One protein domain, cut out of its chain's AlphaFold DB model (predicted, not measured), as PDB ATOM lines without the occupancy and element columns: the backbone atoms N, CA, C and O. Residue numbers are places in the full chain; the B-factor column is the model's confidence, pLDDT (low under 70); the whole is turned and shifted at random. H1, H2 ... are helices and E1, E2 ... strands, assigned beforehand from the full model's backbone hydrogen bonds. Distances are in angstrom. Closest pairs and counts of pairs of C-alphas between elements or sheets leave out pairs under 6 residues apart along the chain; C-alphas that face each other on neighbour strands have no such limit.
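What this domain is: This is residues 22 to 96 of the 645 residues of the protein "THAP-type domain-containing protein" of Ephemera danica (UniProt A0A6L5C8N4). There is little regular structure here: a single long helix, H1, lies alongside loops, with a very short strand, E1, beyond a looping link from the helix's last turn. E1 pairs with the first two printed residues, and a long loop stretch follows it. The 75 printed residues hold one named helix and then one named strand, 21 residues in all, under half; the class is mostly helix. The whole is compact, with a radius of gyration of the C-alphas of 12.1 A, and spans 35 by 28 by 22 A.

How they stand to each other: H1, residues 33 to 50, has every O i to N i+4 pair within hydrogen-bond range. E1, residues 63 to 65, is apart from H1, and pairs with no named strand. Residues 22 to 23 pair antiparallel with residues 63 to 64 of E1.

Where its parts are: H1 runs 25.9 A from C-alpha 33 at (-29.466, -83.658, 19.113) to C-alpha 50 at (-49.706, -91.285, 4.841). E1 ends at C-alpha 65, (-48.199, -102.672, 6.025).

The domain as a whole: The C-alphas farthest apart, of Asn 30 and Asp 94, are 35.7 A apart. The printed part has no cut. The link from H1 to E1, residues 51 to 62, is long; residues 66 to 96 hold no named element. Residues 53 to 60 and residue 96 have pLDDT under 70.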
ATOM      1  N   PHE A  22     -45.910-102.383  10.495       92.81
ATOM      2  CA  PHE A  22     -44.882-101.594  11.171       92.81
ATOM      3  C   PHE A  22     -45.483-100.343  11.802       92.81
ATOM      4  O   PHE A  22     -46.267 -99.641  11.165       92.81
ATOM      5  N   LYS A  23     -45.124-100.062  13.059       91.44
ATOM      6  CA  LYS A  23     -45.598 -98.872  13.780       91.44
ATOM      7  C   LYS A  23     -45.004 -97.600  13.172       91.44
ATOM      8  O   LYS A  23     -43.840 -97.591  12.778       91.44
ATOM      9  N   VAL A  24     -45.788 -96.523  13.153       89.38
ATOM     10  CA  VAL A  24     -45.279 -95.192  12.790       89.38
ATOM     11  C   VAL A  24     -44.181 -94.771  13.794       89.38
ATOM     12  O   VAL A  24     -44.427 -94.852  15.000       89.38
ATOM     13  N   PRO A  25     -42.985 -94.331  13.345       90.19
ATOM     14  CA  PRO A  25     -41.856 -94.010  14.223       90.19
ATOM     15  C   PRO A  25     -42.179 -92.955  15.289       90.19
ATOM     16  O   PRO A  25     -42.819 -91.944  14.996       90.19
ATOM     17  N   ALA A  26     -41.712 -93.166  16.523       87.25
ATOM     18  CA  ALA A  26     -41.744 -92.168  17.596       87.25
ATOM     19  C   ALA A  26     -40.587 -91.164  17.467       87.25
ATOM     20  O   ALA A  26     -39.536 -91.501  16.921       87.25
ATOM     21  N   VAL A  27     -40.784 -89.947  17.985       86.12
ATOM     22  CA  VAL A  27     -39.689 -88.981  18.160       86.12
ATOM     23  C   VAL A  27     -38.911 -89.366  19.416       86.12
ATOM     24  O   VAL A  27     -39.509 -89.647  20.454       86.12
ATOM     25  N   ILE A  28     -37.588 -89.425  19.310       85.88
ATOM     26  CA  ILE A  28     -36.691 -89.831  20.393       85.88
ATOM     27  C   ILE A  28     -36.153 -88.567  21.062       85.88
ATOM     28  O   ILE A  28     -35.304 -87.890  20.492       85.88
ATOM     29  N   HIS A  29     -36.634 -88.261  22.267       79.75
ATOM     30  CA  HIS A  29     -36.252 -87.051  23.010       79.75
ATOM     31  C   HIS A  29     -35.021 -87.240  23.915       79.75
ATOM     32  O   HIS A  29     -34.316 -86.280  24.199       79.75
ATOM     33  N   ASN A  30     -34.718 -88.477  24.320       76.19
ATOM     34  CA  ASN A  30     -33.713 -88.781  25.350       76.19
ATOM     35  C   ASN A  30     -32.333 -89.156  24.763       76.19
ATOM     36  O   ASN A  30     -31.627 -89.989  25.324       76.19
ATOM     37  N   SER A  31     -31.970 -88.614  23.597       76.38
ATOM     38  CA  SER A  31     -30.716 -88.926  22.888       76.38
ATOM     39  C   SER A  31     -30.017 -87.643  22.430       76.38
ATOM     40  O   SER A  31     -30.521 -86.545  22.641       76.38
ATOM     41  N   CYS A  32     -28.849 -87.762  21.791       79.12
ATOM     42  CA  CYS A  32     -28.149 -86.614  21.222       79.12
ATOM     43  C   CYS A  32     -29.005 -85.874  20.171       79.12
ATOM     44  O   CYS A  32     -29.851 -86.475  19.501       79.12
ATOM     45  N   GLN A  33     -28.729 -84.576  19.994       79.12
ATOM     46  CA  GLN A  33     -29.466 -83.658  19.113       79.12
ATOM     47  C   GLN A  33     -29.704 -84.234  17.704       79.12
ATOM     48  O   GLN A  33     -30.815 -84.207  17.184       79.12
ATOM     49  N   LYS A  34     -28.686 -84.881  17.130       81.12
ATOM     50  CA  LYS A  34     -28.761 -85.525  15.811       81.12
ATOM     51  C   LYS A  34     -29.777 -86.672  15.751       81.12
ATOM     52  O   LYS A  34     -30.446 -86.855  14.737       81.12
ATOM     53  N   THR A  35     -29.892 -87.480  16.806       83.31
ATOM     54  CA  THR A  35     -30.887 -88.564  16.874       83.31
ATOM     55  C   THR A  35     -32.296 -88.004  17.014       83.31
ATOM     56  O   THR A  35     -33.214 -88.526  16.378       83.31
ATOM     57  N   PHE A  36     -32.460 -86.944  17.809       84.56
ATOM     58  CA  PHE A  36     -33.729 -86.237  17.945       84.56
ATOM     59  C   PHE A  36     -34.198 -85.711  16.584       84.56
ATOM     60  O   PHE A  36     -35.259 -86.124  16.110       84.56
ATOM     61  N   GLU A  37     -33.355 -84.938  15.898       85.62
ATOM     62  CA  GLU A  37     -33.634 -84.371  14.574       85.62
ATOM     63  C   GLU A  37     -33.972 -85.447  13.536       85.62
ATOM     64  O   GLU A  37     -35.007 -85.367  12.878       85.62
ATOM     65  N   LEU A  38     -33.161 -86.509  13.433       87.38
ATOM     66  CA  LEU A  38     -33.414 -87.603  12.488       87.38
ATOM     67  C   LEU A  38     -34.725 -88.341  12.783       87.38
ATOM     68  O   LEU A  38     -35.439 -88.729  11.859       87.38
ATOM     69  N   SER A  39     -35.053 -88.558  14.059       88.25
ATOM     70  CA  SER A  39     -36.303 -89.222  14.446       88.25
ATOM     71  C   SER A  39     -37.532 -88.348  14.173       88.25
ATOM     72  O   SER A  39     -38.559 -88.857  13.715       88.25
ATOM     73  N   GLN A  40     -37.408 -87.036  14.392       89.00
ATOM     74  CA  GLN A  40     -38.440 -86.049  14.100       89.00
ATOM     75  C   GLN A  40     -38.678 -85.946  12.593       89.00
ATOM     76  O   GLN A  40     -39.814 -86.063  12.134       89.00
ATOM     77  N   GLU A  41     -37.605 -85.827  11.813       88.25
ATOM     78  CA  GLU A  41     -37.665 -85.780  10.358       88.25
ATOM     79  C   GLU A  41     -38.294 -87.053   9.781       88.25
ATOM     80  O   GLU A  41     -39.218 -86.983   8.966       88.25
ATOM     81  N   ARG A  42     -37.861 -88.227  10.259       90.19
ATOM     82  CA  ARG A  42     -38.418 -89.512   9.828       90.19
ATOM     83  C   ARG A  42     -39.919 -89.575  10.064       90.19
ATOM     84  O   ARG A  42     -40.669 -90.005   9.189       90.19
ATOM     85  N   ARG A  43     -40.362 -89.168  11.254       88.94
ATOM     86  CA  ARG A  43     -41.779 -89.184  11.625       88.94
ATOM     87  C   ARG A  43     -42.587 -88.216  10.763       88.94
ATOM     88  O   ARG A  43     -43.651 -88.604  10.283       88.94
ATOM     89  N   ASN A  44     -42.075 -87.010  10.521       87.25
ATOM     90  CA  ASN A  44     -42.723 -86.018   9.661       87.25
ATOM     91  C   ASN A  44     -42.893 -86.548   8.235       87.25
ATOM     92  O   ASN A  44     -43.988 -86.472   7.676       87.25
ATOM     93  N   LEU A  45     -41.852 -87.178   7.685       87.12
ATOM     94  CA  LEU A  45     -41.908 -87.779   6.358       87.12
ATOM     95  C   LEU A  45     -42.919 -88.936   6.295       87.12
ATOM     96  O   LEU A  45     -43.701 -89.016   5.353       87.12
ATOM     97  N   TRP A  46     -42.979 -89.806   7.308       90.81
ATOM     98  CA  TRP A  46     -44.003 -90.859   7.375       90.81
ATOM     99  C   TRP A  46     -45.426 -90.294   7.395       90.81
ATOM    100  O   TRP A  46     -46.290 -90.797   6.681       90.81
ATOM    101  N   ILE A  47     -45.674 -89.246   8.185       86.56
ATOM    102  CA  ILE A  47     -46.985 -88.585   8.258       86.56
ATOM    103  C   ILE A  47     -47.348 -87.972   6.900       86.56
ATOM    104  O   ILE A  47     -48.465 -88.169   6.416       86.56
ATOM    105  N   GLN A  48     -46.387 -87.310   6.248       84.00
ATOM    106  CA  GLN A  48     -46.557 -86.745   4.912       84.00
ATOM    107  C   GLN A  48     -46.940 -87.817   3.880       84.00
ATOM    108  O   GLN A  48     -47.855 -87.598   3.092       84.00
ATOM    109  N   ARG A  49     -46.287 -88.988   3.906       85.50
ATOM    110  CA  ARG A  49     -46.551 -90.114   2.985       85.50
ATOM    111  C   ARG A  49     -47.851 -90.864   3.274       85.50
ATOM    112  O   ARG A  49     -48.365 -91.552   2.403       85.50
ATOM    113  N   ILE A  50     -48.388 -90.746   4.486       86.81
ATOM    114  CA  ILE A  50     -49.706 -91.285   4.841       86.81
ATOM    115  C   ILE A  50     -50.833 -90.377   4.318       86.81
ATOM    116  O   ILE A  50     -51.891 -90.882   3.943       86.81
ATOM    117  N   SER A  51     -50.612 -89.054   4.295       74.75
ATOM    118  CA  SER A  51     -51.477 -88.028   3.684       74.75
ATOM    119  C   SER A  51     -52.992 -88.194   3.948       74.75
ATOM    120  O   SER A  51     -53.816 -88.050   3.037       74.75
ATOM    121  N   ARG A  52     -53.398 -88.466   5.196       74.75
ATOM    122  CA  ARG A  52     -54.814 -88.477   5.618       74.75
ATOM    123  C   ARG A  52     -55.214 -87.121   6.217       74.75
ATOM    124  O   ARG A  52     -54.502 -86.601   7.069       74.75
ATOM    125  N   VAL A  53     -56.378 -86.600   5.814       58.22
ATOM    126  CA  VAL A  53     -56.859 -85.222   6.090       58.22
ATOM    127  C   VAL A  53     -57.005 -84.893   7.593       58.22
ATOM    128  O   VAL A  53     -56.957 -83.731   7.955       58.22
ATOM    129  N   ASN A  54     -57.033 -85.895   8.484       57.88
ATOM    130  CA  ASN A  54     -57.080 -85.727   9.948       57.88
ATOM    131  C   ASN A  54     -55.997 -86.545  10.689       57.88
ATOM    132  O   ASN A  54     -56.258 -87.145  11.731       57.88
ATOM    133  N   PHE A  55     -54.778 -86.625  10.139       64.94
ATOM    134  CA  PHE A  55     -53.679 -87.433  10.701       64.94
ATOM    135  C   PHE A  55     -52.411 -86.655  11.142       64.94
ATOM    136  O   PHE A  55     -51.309 -87.175  10.980       64.94
ATOM    137  N   PRO A  56     -52.486 -85.442  11.733       56.16
ATOM    138  CA  PRO A  56     -51.284 -84.749  12.214       56.16
ATOM    139  C   PRO A  56     -50.675 -85.407  13.469       56.16
ATOM    140  O   PRO A  56     -49.490 -85.242  13.749       56.16
ATOM    141  N   ARG A  57     -51.463 -86.194  14.222       61.09
ATOM    142  CA  ARG A  57     -51.011 -86.979  15.384       61.09
ATOM    143  C   ARG A  57     -51.423 -88.448  15.219       61.09
ATOM    144  O   ARG A  57     -52.562 -88.796  15.530       61.09
ATOM    145  N   PRO A  58     -50.528 -89.325  14.734       65.06
ATOM    146  CA  PRO A  58     -50.801 -90.757  14.676       65.06
ATOM    147  C   PRO A  58     -51.121 -91.277  16.083       65.06
ATOM    148  O   PRO A  58     -50.325 -91.060  17.002       65.06
ATOM    149  N   LYS A  59     -52.250 -91.981  16.265       66.19
ATOM    150  CA  LYS A  59     -52.508 -92.749  17.499       66.19
ATOM    151  C   LYS A  59     -51.333 -93.714  17.739       66.19
ATOM    152  O   LYS A  59     -50.739 -94.184  16.768       66.19
ATOM    153  N   GLN A  60     -51.016 -94.041  18.998       61.78
ATOM    154  CA  GLN A  60     -49.880 -94.917  19.367       61.78
ATOM    155  C   GLN A  60     -49.880 -96.284  18.643       61.78
ATOM    156  O   GLN A  60     -48.843 -96.936  18.525       61.78
ATOM    157  N   GLU A  61     -51.029 -96.696  18.104       70.56
ATOM    158  CA  GLU A  61     -51.234 -97.965  17.406       70.56
ATOM    159  C   GLU A  61     -51.268 -97.862  15.873       70.56
ATOM    160  O   GLU A  61     -51.539 -98.860  15.205       70.56
ATOM    161  N   ALA A  62     -51.009 -96.692  15.283       86.19
ATOM    162  CA  ALA A  62     -50.994 -96.547  13.832       86.19
ATOM    163  C   ALA A  62     -49.905 -97.426  13.192       86.19
ATOM    164  O   ALA A  62     -48.724 -97.322  13.546       86.19
ATOM    165  N   LYS A  63     -50.295 -98.274  12.228       90.50
ATOM    166  CA  LYS A  63     -49.373 -99.166  11.511       90.50
ATOM    167  C   LYS A  63     -49.508 -99.064   9.995       90.50
ATOM    168  O   LYS A  63     -50.612 -98.953   9.470       90.50
ATOM    169  N   VAL A  64     -48.381 -99.195   9.304       91.56
ATOM    170  CA  VAL A  64     -48.267 -99.298   7.842       91.56
ATOM    171  C   VAL A  64     -47.889-100.733   7.479       91.56
ATOM    172  O   VAL A  64     -47.052-101.334   8.151       91.56
ATOM    173  N   CYS A  65     -48.510-101.309   6.449       92.31
ATOM    174  CA  CYS A  65     -48.199-102.672   6.025       92.31
ATOM    175  C   CYS A  65     -46.946-102.749   5.131       92.31
ATOM    176  O   CYS A  65     -46.523-101.754   4.544       92.31
ATOM    177  N   SER A  66     -46.354-103.940   5.018       91.81
ATOM    178  CA  SER A  66     -45.116-104.190   4.267       91.81
ATOM    179  C   SER A  66     -45.178-103.804   2.790       91.81
ATOM    180  O   SER A  66     -44.152-103.452   2.229       91.81
ATOM    181  N   LEU A  67     -46.362-103.805   2.170       89.38
ATOM    182  CA  LEU A  67     -46.554-103.530   0.736       89.38
ATOM    183  C   LEU A  67     -46.240-102.084   0.309       89.38
ATOM    184  O   LEU A  67     -46.298-101.770  -0.878       89.38
ATOM    185  N   HIS A  68     -45.949-101.201   1.265       91.00
ATOM    186  CA  HIS A  68     -45.589 -99.806   1.005       91.00
ATOM    187  C   HIS A  68     -44.072 -99.549   1.037       91.00
ATOM    188  O   HIS A  68     -43.643 -98.399   0.911       91.00
ATOM    189  N   PHE A  69     -43.280-100.611   1.199       90.81
ATOM    190  CA  PHE A  69     -41.820-100.605   1.228       90.81
ATOM    191  C   PHE A  69     -41.286-101.543   0.141       90.81
ATOM    192  O   PHE A  69     -41.830-102.629  -0.056       90.81
ATOM    193  N   VAL A  70     -40.205-101.148  -0.523       84.38
ATOM    194  CA  VAL A  70     -39.511-101.900  -1.575       84.38
ATOM    195  C   VAL A  70     -38.961-103.219  -1.030       84.38
ATOM    196  O   VAL A  70     -39.224-104.271  -1.602       84.38
ATOM    197  N   SER A  71     -38.280-103.206   0.120       83.75
ATOM    198  CA  SER A  71     -37.808-104.430   0.800       83.75
ATOM    199  C   SER A  71     -38.876-105.113   1.665       83.75
ATOM    200  O   SER A  71     -38.595-106.060   2.404       83.75
ATOM    201  N   GLY A  72     -40.115-104.614   1.642       86.50
ATOM    202  CA  GLY A  72     -41.197-105.128   2.475       86.50
ATOM    203  C   GLY A  72     -41.053-104.816   3.971       86.50
ATOM    204  O   GLY A  72     -41.773-105.406   4.784       86.50
ATOM    205  N   GLN A  73     -40.123-103.940   4.363       90.31
ATOM    206  CA  GLN A  73     -39.947-103.457   5.734       90.31
ATOM    207  C   GLN A  73     -39.252-102.089   5.770       90.31
ATOM    208  O   GLN A  73     -38.490-101.770   4.865       90.31
ATOM    209  N   PRO A  74     -39.466-101.280   6.820       91.12
ATOM    210  CA  PRO A  74     -38.796-100.000   6.954       91.12
ATOM    211  C   PRO A  74     -37.312-100.160   7.301       91.12
ATOM    212  O   PRO A  74     -36.933-101.000   8.120       91.12
ATOM    213  N   ALA A  75     -36.476 -99.282   6.749       89.56
ATOM    214  CA  ALA A  75     -35.042 -99.251   7.022       89.56
ATOM    215  C   ALA A  75     -34.711 -98.852   8.477       89.56
ATOM    216  O   ALA A  75     -35.572 -98.427   9.262       89.56
ATOM    217  N   LYS A  76     -33.431 -98.943   8.853       89.00
ATOM    218  CA  LYS A  76     -32.950 -98.493  10.172       89.00
ATOM    219  C   LYS A  76     -33.155 -96.981  10.340       89.00
ATOM    220  O   LYS A  76     -33.053 -96.219   9.384       89.00
ATOM    221  N   SER A  77     -33.431 -96.530  11.566       83.56
ATOM    222  CA  SER A  77     -33.790 -95.127  11.859       83.56
ATOM    223  C   SER A  77     -32.727 -94.106  11.473       83.56
ATOM    224  O   SER A  77     -33.078 -93.019  11.030       83.56
ATOM    225  N   PHE A  78     -31.452 -94.463  11.573       80.00
ATOM    226  CA  PHE A  78     -30.332 -93.597  11.205       80.00
ATOM    227  C   PHE A  78     -30.020 -93.582   9.697       80.00
ATOM    228  O   PHE A  78     -29.215 -92.764   9.253       80.00
ATOM    229  N   ASP A  79     -30.622 -94.468   8.896       81.56
ATOM    230  CA  ASP A  79     -30.328 -94.590   7.464       81.56
ATOM    231  C   ASP A  79     -31.268 -93.727   6.609       81.56
ATOM    232  O   ASP A  79     -32.072 -94.231   5.826       81.56
ATOM    233  N   ARG A  80     -31.166 -92.401   6.794       79.31
ATOM    234  CA  ARG A  80     -32.045 -91.367   6.204       79.31
ATOM    235  C   ARG A  80     -32.268 -91.473   4.693       79.31
ATOM    236  O   ARG A  80     -33.312 -91.066   4.201       79.31
ATOM    237  N   TYR A  81     -31.286 -91.991   3.966       76.81
ATOM    238  CA  TYR A  81     -31.275 -92.001   2.500       76.81
ATOM    239  C   TYR A  81     -31.706 -93.340   1.897       76.81
ATOM    240  O   TYR A  81     -31.641 -93.507   0.683       76.81
ATOM    241  N   ASN A  82     -32.100 -94.303   2.727       80.19
ATOM    242  CA  ASN A  82     -32.629 -95.569   2.249       80.19
ATOM    243  C   ASN A  82     -34.012 -95.358   1.618       80.19
ATOM    244  O   ASN A  82     -34.849 -94.663   2.198       80.19
ATOM    245  N   ILE A  83     -34.280 -95.994   0.476       80.38
ATOM    246  CA  ILE A  83     -35.596 -95.931  -0.178       80.38
ATOM    247  C   ILE A  83     -36.750 -96.383   0.737       80.38
ATOM    248  O   ILE A  83     -37.858 -95.860   0.632       80.38
ATOM    249  N   ASP A  84     -36.470 -97.276   1.693       87.56
ATOM    250  CA  ASP A  84     -37.420 -97.773   2.692       87.56
ATOM    251  C   ASP A  84     -37.374 -97.012   4.024       87.56
ATOM    252  O   ASP A  84     -37.952 -97.436   5.031       87.56
ATOM    253  N   TRP A  85     -36.678 -95.874   4.088       88.69
ATOM    254  CA  TRP A  85     -36.658 -95.055   5.300       88.69
ATOM    255  C   TRP A  85     -38.054 -94.514   5.646       88.69
ATOM    256  O   TRP A  85     -38.394 -94.400   6.835       88.69
ATOM    257  N   ALA A  86     -38.885 -94.298   4.620       89.62
ATOM    258  CA  ALA A  86     -40.312 -94.006   4.697       89.62
ATOM    259  C   ALA A  86     -41.100 -94.738   3.591       89.62
ATOM    260  O   ALA A  86     -40.505 -95.107   2.583       89.62
ATOM    261  N   PRO A  87     -42.424 -94.929   3.749       90.00
ATOM    262  CA  PRO A  87     -43.267 -95.530   2.718       90.00
ATOM    263  C   PRO A  87     -43.158 -94.797   1.373       90.00
ATOM    264  O   PRO A  87     -43.264 -93.565   1.302       90.00
ATOM    265  N   THR A  88     -42.961 -95.558   0.304       84.81
ATOM    266  CA  THR A  88     -42.746 -95.045  -1.062       84.81
ATOM    267  C   THR A  88     -43.687 -95.665  -2.086       84.81
ATOM    268  O   THR A  88     -43.983 -95.018  -3.086       84.81
ATOM    269  N   LEU A  89     -44.202 -96.871  -1.833       82.69
ATOM    270  CA  LEU A  89     -45.052 -97.596  -2.775       82.69
ATOM    271  C   LEU A  89     -46.536 -97.489  -2.411       82.69
ATOM    272  O   LEU A  89     -46.907 -97.502  -1.235       82.69
ATOM    273  N   ASN A  90     -47.400 -97.458  -3.428       84.25
ATOM    274  CA  ASN A  90     -48.851 -97.634  -3.290       84.25
ATOM    275  C   ASN A  90     -49.508 -96.681  -2.266       84.25
ATOM    276  O   ASN A  90     -50.340 -97.102  -1.465       84.25
ATOM    277  N   LEU A  91     -49.109 -95.402  -2.250       84.44
ATOM    278  CA  LEU A  91     -49.524 -94.426  -1.224       84.44
ATOM    279  C   LEU A  91     -50.974 -93.929  -1.374       84.44
ATOM    280  O   LEU A  91     -51.500 -93.267  -0.480       84.44
ATOM    281  N   GLY A  92     -51.631 -94.255  -2.492       78.12
ATOM    282  CA  GLY A  92     -53.029 -93.904  -2.751       78.12
ATOM    283  C   GLY A  92     -53.266 -92.431  -3.108       78.12
ATOM    284  O   GLY A  92     -54.421 -91.999  -3.093       78.12
ATOM    285  N   HIS A  93     -52.198 -91.674  -3.405       79.88
ATOM    286  CA  HIS A  93     -52.210 -90.271  -3.837       79.88
ATOM    287  C   HIS A  93     -50.964 -89.913  -4.670       79.88
ATOM    288  O   HIS A  93     -49.906 -90.513  -4.485       79.88
ATOM    289  N   ASP A  94     -51.039 -88.826  -5.444       72.38
ATOM    290  CA  ASP A  94     -49.976 -88.425  -6.389       72.38
ATOM    291  C   ASP A  94     -48.997 -87.372  -5.835       72.38
ATOM    292  O   ASP A  94     -48.142 -86.847  -6.540       72.38
ATOM    293  N   LYS A  95     -49.067 -87.069  -4.531       72.06
ATOM    294  CA  LYS A  95     -48.217 -86.058  -3.862       72.06
ATOM    295  C   LYS A  95     -46.719 -86.406  -3.762       72.06
ATOM    296  O   LYS A  95     -45.971 -85.671  -3.123       72.06
ATOM    297  N   VAL A  96     -46.273 -87.532  -4.318       68.25
ATOM    298  CA  VAL A  96     -44.860 -87.944  -4.330       68.25
ATOM    299  C   VAL A  96     -44.434 -88.105  -5.779       68.25
ATOM    300  O   VAL A  96     -44.880 -89.023  -6.457       68.25
TER     301      VAL A  96